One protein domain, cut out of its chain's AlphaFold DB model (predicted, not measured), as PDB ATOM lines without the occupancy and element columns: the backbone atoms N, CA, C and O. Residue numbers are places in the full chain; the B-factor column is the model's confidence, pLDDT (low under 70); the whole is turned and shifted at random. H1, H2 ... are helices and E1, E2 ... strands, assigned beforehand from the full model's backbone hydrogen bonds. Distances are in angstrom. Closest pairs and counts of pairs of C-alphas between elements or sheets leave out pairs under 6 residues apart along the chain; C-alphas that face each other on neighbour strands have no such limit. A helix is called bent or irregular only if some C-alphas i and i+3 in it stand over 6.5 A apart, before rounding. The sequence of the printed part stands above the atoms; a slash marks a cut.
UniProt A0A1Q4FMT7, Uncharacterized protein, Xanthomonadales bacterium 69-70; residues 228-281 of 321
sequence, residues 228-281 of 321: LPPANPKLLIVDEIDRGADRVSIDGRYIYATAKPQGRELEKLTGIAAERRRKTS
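Overview. This is residues 228 to 281 of the 321 residues of an uncharacterized protein of Xanthomonadales bacterium 69-70 (UniProt A0A1Q4FMT7). A long helix, H1, packs on a small two-stranded parallel ribbon, E1 and E2, chiefly through E2, and runs back past the strands after a short turn. A long loop, residues 238 to 253, swings away from the end of E1 and returns to the beginning of E2. The printed part has 54 residues, with two named strands and one named helix in the order E1, E2, H1; the class is mixed, helices and strands, with under half of the residues in named elements. The whole is compact, with a radius of gyration of the C-alphas of 10.7 A, and its C-alphas span 32 by 22 by 15 A.

Arrangement. Strand E1, residues 234 to 237, and strand E2, residues 254 to 257, are parallel neighbours, with 28 degrees between their N-to-C directions. The C-alphas of Leu 235 and Ile 255, which face each other, are 4.8 A apart. N 236 and O 255, 2.8 A apart, and N 255 and O 234, 2.9 A apart, are within hydrogen-bond range. Helix H1, residues 264 to 280, touches E2; their closest C-alphas are those of Ile 255 and Leu 269, 6.8 A apart. The centres of E2 and H1 are 10.7 A apart. E1 and H1 are near each other, with 5 pairs of C-alphas within 10 A. In H1, which is neither bent nor irregular, every O i to N i+4 pair is within hydrogen-bond range.

Along the chain. E1 begins at C-alpha 234, at (42.026, -30.127, 256.463), and measures 9.7 A from first to last C-alpha. E2 measures 9.6 A from C-alpha 254, at (38.780, -30.525, 252.790), to C-alpha 257. H1, with 17 residues, measures 23.9 A from its first to its last C-alpha and ends at C-alpha 280, at (29.833, -21.278, 252.070).

Size, cuts and confidence. The printed part runs from 228 to 281 without a cut. The C-alphas of Leu 228 and Arg 243 are the two farthest apart, at 33.0 A, while those of the first and last printed residues, Leu 228 and Ser 281, are 8.6 A apart. The link from E1 to E2 is long, with 16 residues, and the link from E2 to H1 is short, with 6. The mean pLDDT of the printed part is 72.4. The model's confidence is under 70 at 19 residues: 228 to 233, 238 to 240, 243, 250 to 253 and 277 to 281.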
ATOM      1  N   LEU A 228      34.228 -14.824 260.558       49.34
ATOM      2  CA  LEU A 228      35.584 -15.348 260.565       49.34
ATOM      3  C   LEU A 228      35.477 -16.842 260.256       49.34
ATOM      4  O   LEU A 228      35.109 -17.606 261.150       49.34
ATOM      5  N   PRO A 229      35.748 -17.288 259.015       46.16
ATOM      6  CA  PRO A 229      35.771 -18.714 258.736       46.16
ATOM      7  C   PRO A 229      36.798 -19.379 259.674       46.16
ATOM      8  O   PRO A 229      37.928 -18.887 259.770       46.16
ATOM      9  N   PRO A 230      36.442 -20.463 260.390       46.25
ATOM     10  CA  PRO A 230      37.396 -21.173 261.236       46.25
ATOM     11  C   PRO A 230      38.561 -21.741 260.407       46.25
ATOM     12  O   PRO A 230      38.450 -21.916 259.190       46.25
ATOM     13  N   ALA A 231      39.677 -21.992 261.101       56.75
ATOM     14  CA  ALA A 231      41.032 -22.188 260.579       56.75
ATOM     15  C   ALA A 231      41.185 -23.174 259.399       56.75
ATOM     16  O   ALA A 231      40.322 -24.016 259.144       56.75
ATOM     17  N   ASN A 232      42.326 -23.014 258.711       60.66
ATOM     18  CA  ASN A 232      42.876 -23.748 257.562       60.66
ATOM     19  C   ASN A 232      42.164 -25.063 257.163       60.66
ATOM     20  O   ASN A 232      41.907 -25.910 258.019       60.66
ATOM     21  N   PRO A 233      41.912 -25.284 255.857       69.38
ATOM     22  CA  PRO A 233      41.316 -26.524 255.363       69.38
ATOM     23  C   PRO A 233      42.118 -27.755 255.801       69.38
ATOM     24  O   PRO A 233      43.350 -27.727 255.854       69.38
ATOM     25  N   LYS A 234      41.413 -28.848 256.100       73.62
ATOM     26  CA  LYS A 234      42.026 -30.127 256.463       73.62
ATOM     27  C   LYS A 234      42.504 -30.835 255.198       73.62
ATOM     28  O   LYS A 234      41.757 -30.967 254.231       73.62
ATOM     29  N   LEU A 235      43.743 -31.312 255.213       77.44
ATOM     30  CA  LEU A 235      44.264 -32.168 254.156       77.44
ATOM     31  C   LEU A 235      43.815 -33.611 254.417       77.44
ATOM     32  O   LEU A 235      44.145 -34.166 255.464       77.44
ATOM     33  N   LEU A 236      43.082 -34.201 253.476       73.31
ATOM     34  CA  LEU A 236      42.712 -35.613 253.478       73.31
ATOM     35  C   LEU A 236      43.535 -36.342 252.422       73.31
ATOM     36  O   LEU A 236      43.446 -36.027 251.232       73.31
ATOM     37  N   ILE A 237      44.333 -37.306 252.880       75.56
ATOM     38  CA  ILE A 237      45.030 -38.226 251.991       75.56
ATOM     39  C   ILE A 237      44.071 -39.361 251.638       75.56
ATOM     40  O   ILE A 237      43.537 -40.004 252.538       75.56
ATOM     41  N   VAL A 238      43.810 -39.548 250.348       65.12
ATOM     42  CA  VAL A 238      42.909 -40.578 249.809       65.12
ATOM     43  C   VAL A 238      43.657 -41.431 248.793       65.12
ATOM     44  O   VAL A 238      44.562 -40.928 248.131       65.12
ATOM     45  N   ASP A 239      43.275 -42.696 248.649       62.97
ATOM     46  CA  ASP A 239      43.988 -43.631 247.769       62.97
ATOM     47  C   ASP A 239      43.840 -43.264 246.284       62.97
ATOM     48  O   ASP A 239      44.787 -43.381 245.508       62.97
ATOM     49  N   GLU A 240      42.673 -42.742 245.896       65.06
ATOM     50  CA  GLU A 240      42.369 -42.349 244.523       65.06
ATOM     51  C   GLU A 240      41.460 -41.108 244.480       65.06
ATOM     52  O   GLU A 240      40.648 -40.868 245.376       65.06
ATOM     53  N   ILE A 241      41.623 -40.291 243.434       74.06
ATOM     54  CA  ILE A 241      40.760 -39.144 243.126       74.06
ATOM     55  C   ILE A 241      40.308 -39.297 241.679       74.06
ATOM     56  O   ILE A 241      41.152 -39.363 240.782       74.06
ATOM     57  N   ASP A 242      38.993 -39.300 241.456       71.00
ATOM     58  CA  ASP A 242      38.418 -39.427 240.118       71.00
ATOM     59  C   ASP A 242      38.981 -38.370 239.163       71.00
ATOM     60  O   ASP A 242      39.210 -37.203 239.507       71.00
ATOM     61  N   ARG A 243      39.205 -38.773 237.913       69.31
ATOM     62  CA  ARG A 243      39.817 -37.904 236.910       69.31
ATOM     63  C   ARG A 243      38.905 -36.706 236.628       69.31
ATOM     64  O   ARG A 243      37.812 -36.859 236.097       69.31
ATOM     65  N   GLY A 244      39.379 -35.504 236.957       70.62
ATOM     66  CA  GLY A 244      38.613 -34.261 236.796       70.62
ATOM     67  C   GLY A 244      37.734 -33.892 237.995       70.62
ATOM     68  O   GLY A 244      37.111 -32.831 237.959       70.62
ATOM     69  N   ALA A 245      37.712 -34.701 239.059       70.19
ATOM     70  CA  ALA A 245      37.056 -34.326 240.303       70.19
ATOM     71  C   ALA A 245      37.778 -33.162 240.993       70.19
ATOM     72  O   ALA A 245      39.000 -32.991 240.922       70.19
ATOM     73  N   ASP A 246      36.987 -32.344 241.678       79.56
ATOM     74  CA  ASP A 246      37.485 -31.189 242.400       79.56
ATOM     75  C   ASP A 246      38.276 -31.627 243.637       79.56
ATOM     76  O   ASP A 246      37.783 -32.357 244.497       79.56
ATOM     77  N   ARG A 247      39.523 -31.165 243.746       84.50
ATOM     78  CA  ARG A 247      40.412 -31.515 244.867       84.50
ATOM     79  C   ARG A 247      40.094 -30.755 246.142       84.50
ATOM     80  O   ARG A 247      40.711 -31.005 247.169       84.50
ATOM     81  N   VAL A 248      39.172 -29.807 246.084       80.00
ATOM     82  CA  VAL A 248      38.681 -29.076 247.245       80.00
ATOM     83  C   VAL A 248      37.213 -29.447 247.416       80.00
ATOM     84  O   VAL A 248      36.470 -29.484 246.437       80.00
ATOM     85  N   SER A 249      36.772 -29.717 248.641       70.56
ATOM     86  CA  SER A 249      35.352 -29.966 248.898       70.56
ATOM     87  C   SER A 249      34.503 -28.739 248.539       70.56
ATOM     88  O   SER A 249      34.992 -27.603 248.497       70.56
ATOM     89  N   ILE A 250      33.214 -28.942 248.260       61.69
ATOM     90  CA  ILE A 250      32.313 -27.853 247.845       61.69
ATOM     91  C   ILE A 250      32.231 -26.735 248.897       61.69
ATOM     92  O   ILE A 250      32.167 -25.555 248.569       61.69
ATOM     93  N   ASP A 251      32.335 -27.108 250.169       57.47
ATOM     94  CA  ASP A 251      32.329 -26.215 251.324       57.47
ATOM     95  C   ASP A 251      33.714 -25.675 251.720       57.47
ATOM     96  O   ASP A 251      33.816 -24.898 252.671       57.47
ATOM     97  N   GLY A 252      34.777 -26.065 251.009       68.94
ATOM     98  CA  GLY A 252      36.147 -25.629 251.273       68.94
ATOM     99  C   GLY A 252      36.747 -26.148 252.585       68.94
ATOM    100  O   GLY A 252      37.738 -25.589 253.055       68.94
ATOM    101  N   ARG A 253      36.166 -27.180 253.213       66.44
ATOM    102  CA  ARG A 253      36.700 -27.784 254.449       66.44
ATOM    103  C   ARG A 253      37.862 -28.736 254.201       66.44
ATOM    104  O   ARG A 253      38.762 -28.801 255.039       66.44
ATOM    105  N   TYR A 254      37.836 -29.457 253.086       75.19
ATOM    106  CA  TYR A 254      38.780 -30.525 252.790       75.19
ATOM    107  C   TYR A 254      39.547 -30.256 251.504       75.19
ATOM    108  O   TYR A 254      38.993 -29.773 250.517       75.19
ATOM    109  N   ILE A 255      40.828 -30.608 251.526       81.56
ATOM    110  CA  ILE A 255      41.661 -30.749 250.338       81.56
ATOM    111  C   ILE A 255      41.952 -32.237 250.179       81.56
ATOM    112  O   ILE A 255      42.609 -32.824 251.038       81.56
ATOM    113  N   TYR A 256      41.476 -32.831 249.093       80.62
ATOM    114  CA  TYR A 256      41.759 -34.207 248.710       80.62
ATOM    115  C   TYR A 256      43.090 -34.268 247.957       80.62
ATOM    116  O   TYR A 256      43.327 -33.533 246.985       80.62
ATOM    117  N   ALA A 257      43.977 -35.149 248.403       82.62
ATOM    118  CA  ALA A 257      45.231 -35.421 247.718       82.62
ATOM    119  C   ALA A 257      45.624 -36.893 247.871       82.62
ATOM    120  O   ALA A 257      45.341 -37.498 248.892       82.62
ATOM    121  N   THR A 258      46.313 -37.461 246.886       79.19
ATOM    122  CA  THR A 258      46.889 -38.816 246.993       79.19
ATOM    123  C   THR A 258      48.233 -38.826 247.724       79.19
ATOM    124  O   THR A 258      48.684 -39.847 248.226       79.19
ATOM    125  N   ALA A 259      48.869 -37.660 247.836       80.25
ATOM    126  CA  ALA A 259      50.070 -37.428 248.625       80.25
ATOM    127  C   ALA A 259      50.074 -35.986 249.145       80.25
ATOM    128  O   ALA A 259      49.353 -35.128 248.632       80.25
ATOM    129  N   LYS A 260      50.894 -35.694 250.161       79.31
ATOM    130  CA  LYS A 260      50.964 -34.355 250.763       79.31
ATOM    131  C   LYS A 260      51.413 -33.312 249.719       79.31
ATOM    132  O   LYS A 260      52.578 -33.360 249.315       79.31
ATOM    133  N   PRO A 261      50.549 -32.358 249.311       80.31
ATOM    134  CA  PRO A 261      50.925 -31.330 248.348       80.31
ATOM    135  C   PRO A 261      51.992 -30.419 248.961       80.31
ATOM    136  O   PRO A 261      51.946 -30.124 250.159       80.31
ATOM    137  N   GLN A 262      52.945 -29.959 248.151       86.19
ATOM    138  CA  GLN A 262      54.042 -29.106 248.613       86.19
ATOM    139  C   GLN A 262      54.048 -27.737 247.923       86.19
ATOM    140  O   GLN A 262      53.587 -27.574 246.792       86.19
ATOM    141  N   GLY A 263      54.593 -26.740 248.625       84.12
ATOM    142  CA  GLY A 263      54.847 -25.399 248.095       84.12
ATOM    143  C   GLY A 263      53.612 -24.729 247.486       84.12
ATOM    144  O   GLY A 263      52.545 -24.675 248.101       84.12
ATOM    145  N   ARG A 264      53.762 -24.235 246.249       86.12
ATOM    146  CA  ARG A 264      52.741 -23.456 245.524       86.12
ATOM    147  C   ARG A 264      51.421 -24.200 245.319       86.12
ATOM    148  O   ARG A 264      50.372 -23.570 245.218       86.12
ATOM    149  N   GLU A 265      51.457 -25.525 245.231       86.06
ATOM    150  CA  GLU A 265      50.245 -26.322 245.033       86.06
ATOM    151  C   GLU A 265      49.366 -26.320 246.288       86.06
ATOM    152  O   GLU A 265      48.158 -26.089 246.198       86.06
ATOM    153  N   LEU A 266      49.979 -26.499 247.463       84.62
ATOM    154  CA  LEU A 266      49.278 -26.436 248.742       84.62
ATOM    155  C   LEU A 266      48.708 -25.037 248.986       84.62
ATOM    156  O   LEU A 266      47.554 -24.919 249.392       84.62
ATOM    157  N   GLU A 267      49.473 -23.982 248.692       82.19
ATOM    158  CA  GLU A 267      48.988 -22.598 248.777       82.19
ATOM    159  C   GLU A 267      47.775 -22.361 247.873       82.19
ATOM    160  O   GLU A 267      46.771 -21.813 248.327       82.19
ATOM    161  N   LYS A 268      47.821 -22.829 246.619       88.44
ATOM    162  CA  LYS A 268      46.702 -22.695 245.677       88.44
ATOM    163  C   LYS A 268      45.445 -23.399 246.186       88.44
ATOM    164  O   LYS A 268      44.377 -22.793 246.212       88.44
ATOM    165  N   LEU A 269      45.562 -24.662 246.596       86.00
ATOM    166  CA  LEU A 269      44.429 -25.447 247.101       86.00
ATOM    167  C   LEU A 269      43.866 -24.843 248.393       86.00
ATOM    168  O   LEU A 269      42.652 -24.774 248.564       86.00
ATOM    169  N   THR A 270      44.738 -24.321 249.256       82.69
ATOM    170  CA  THR A 270      44.347 -23.608 250.478       82.69
ATOM    171  C   THR A 270      43.622 -22.300 250.169       82.69
ATOM    172  O   THR A 270      42.624 -21.990 250.814       82.69
ATOM    173  N   GLY A 271      44.067 -21.558 249.152       79.69
ATOM    174  CA  GLY A 271      43.398 -20.353 248.661       79.69
ATOM    175  C   GLY A 271      41.998 -20.637 248.113       79.69
ATOM    176  O   GLY A 271      41.045 -19.970 248.514       79.69
ATOM    177  N   ILE A 272      41.856 -21.668 247.272       82.25
ATOM    178  CA  ILE A 272      40.559 -22.108 246.725       82.25
ATOM    179  C   ILE A 272      39.624 -22.540 247.858       82.25
ATOM    180  O   ILE A 272      38.469 -22.122 247.906       82.25
ATOM    181  N   ALA A 273      40.124 -23.340 248.799       78.31
ATOM    182  CA  ALA A 273      39.363 -23.770 249.962       78.31
ATOM    183  C   ALA A 273      38.920 -22.584 250.825       78.31
ATOM    184  O   ALA A 273      37.752 -22.501 251.186       78.31
ATOM    185  N   ALA A 274      39.800 -21.614 251.086       73.50
ATOM    186  CA  ALA A 274      39.454 -20.405 251.828       73.50
ATOM    187  C   ALA A 274      38.435 -19.518 251.091       73.50
ATOM    188  O   ALA A 274      37.605 -18.873 251.731       73.50
ATOM    189  N   GLU A 275      38.480 -19.453 249.759       73.00
ATOM    190  CA  GLU A 275      37.489 -18.729 248.958       73.00
ATOM    191  C   GLU A 275      36.127 -19.430 248.980       73.00
ATOM    192  O   GLU A 275      35.117 -18.786 249.264       73.00
ATOM    193  N   ARG A 276      36.087 -20.749 248.751       73.69
ATOM    194  CA  ARG A 276      34.847 -21.532 248.863       73.69
ATOM    195  C   ARG A 276      34.266 -21.422 250.252       73.69
ATOM    196  O   ARG A 276      33.099 -21.090 250.378       73.69
ATOM    197  N   ARG A 277      35.095 -21.557 251.285       69.12
ATOM    198  CA  ARG A 277      34.677 -21.428 252.679       69.12
ATOM    199  C   ARG A 277      34.144 -20.035 252.995       69.12
ATOM    200  O   ARG A 277      33.153 -19.925 253.700       69.12
ATOM    201  N   ARG A 278      34.717 -18.971 252.423       64.38
ATOM    202  CA  ARG A 278      34.131 -17.622 252.504       64.38
ATOM    203  C   ARG A 278      32.755 -17.537 251.842       64.38
ATOM    204  O   ARG A 278      31.887 -16.867 252.382       64.38
ATOM    205  N   LYS A 279      32.544 -18.226 250.719       59.44
ATOM    206  CA  LYS A 279      31.241 -18.293 250.033       59.44
ATOM    207  C   LYS A 279      30.228 -19.202 250.747       59.44
ATOM    208  O   LYS A 279      29.037 -18.961 250.633       59.44
ATOM    209  N   THR A 280      30.682 -20.224 251.477       54.41
ATOM    210  CA  THR A 280      29.833 -21.278 252.070       54.41
ATOM    211  C   THR A 280      29.675 -21.200 253.590       54.41
ATOM    212  O   THR A 280      28.829 -21.884 254.150       54.41
ATOM    213  N   SER A 281      30.489 -20.405 254.285       51.28
ATOM    214  CA  SER A 281      30.428 -20.242 255.753       51.28
ATOM    215  C   SER A 281      29.819 -18.906 256.165       51.28
ATOM    216  O   SER A 281      29.636 -18.653 257.354       51.28
TER     217      SER A 281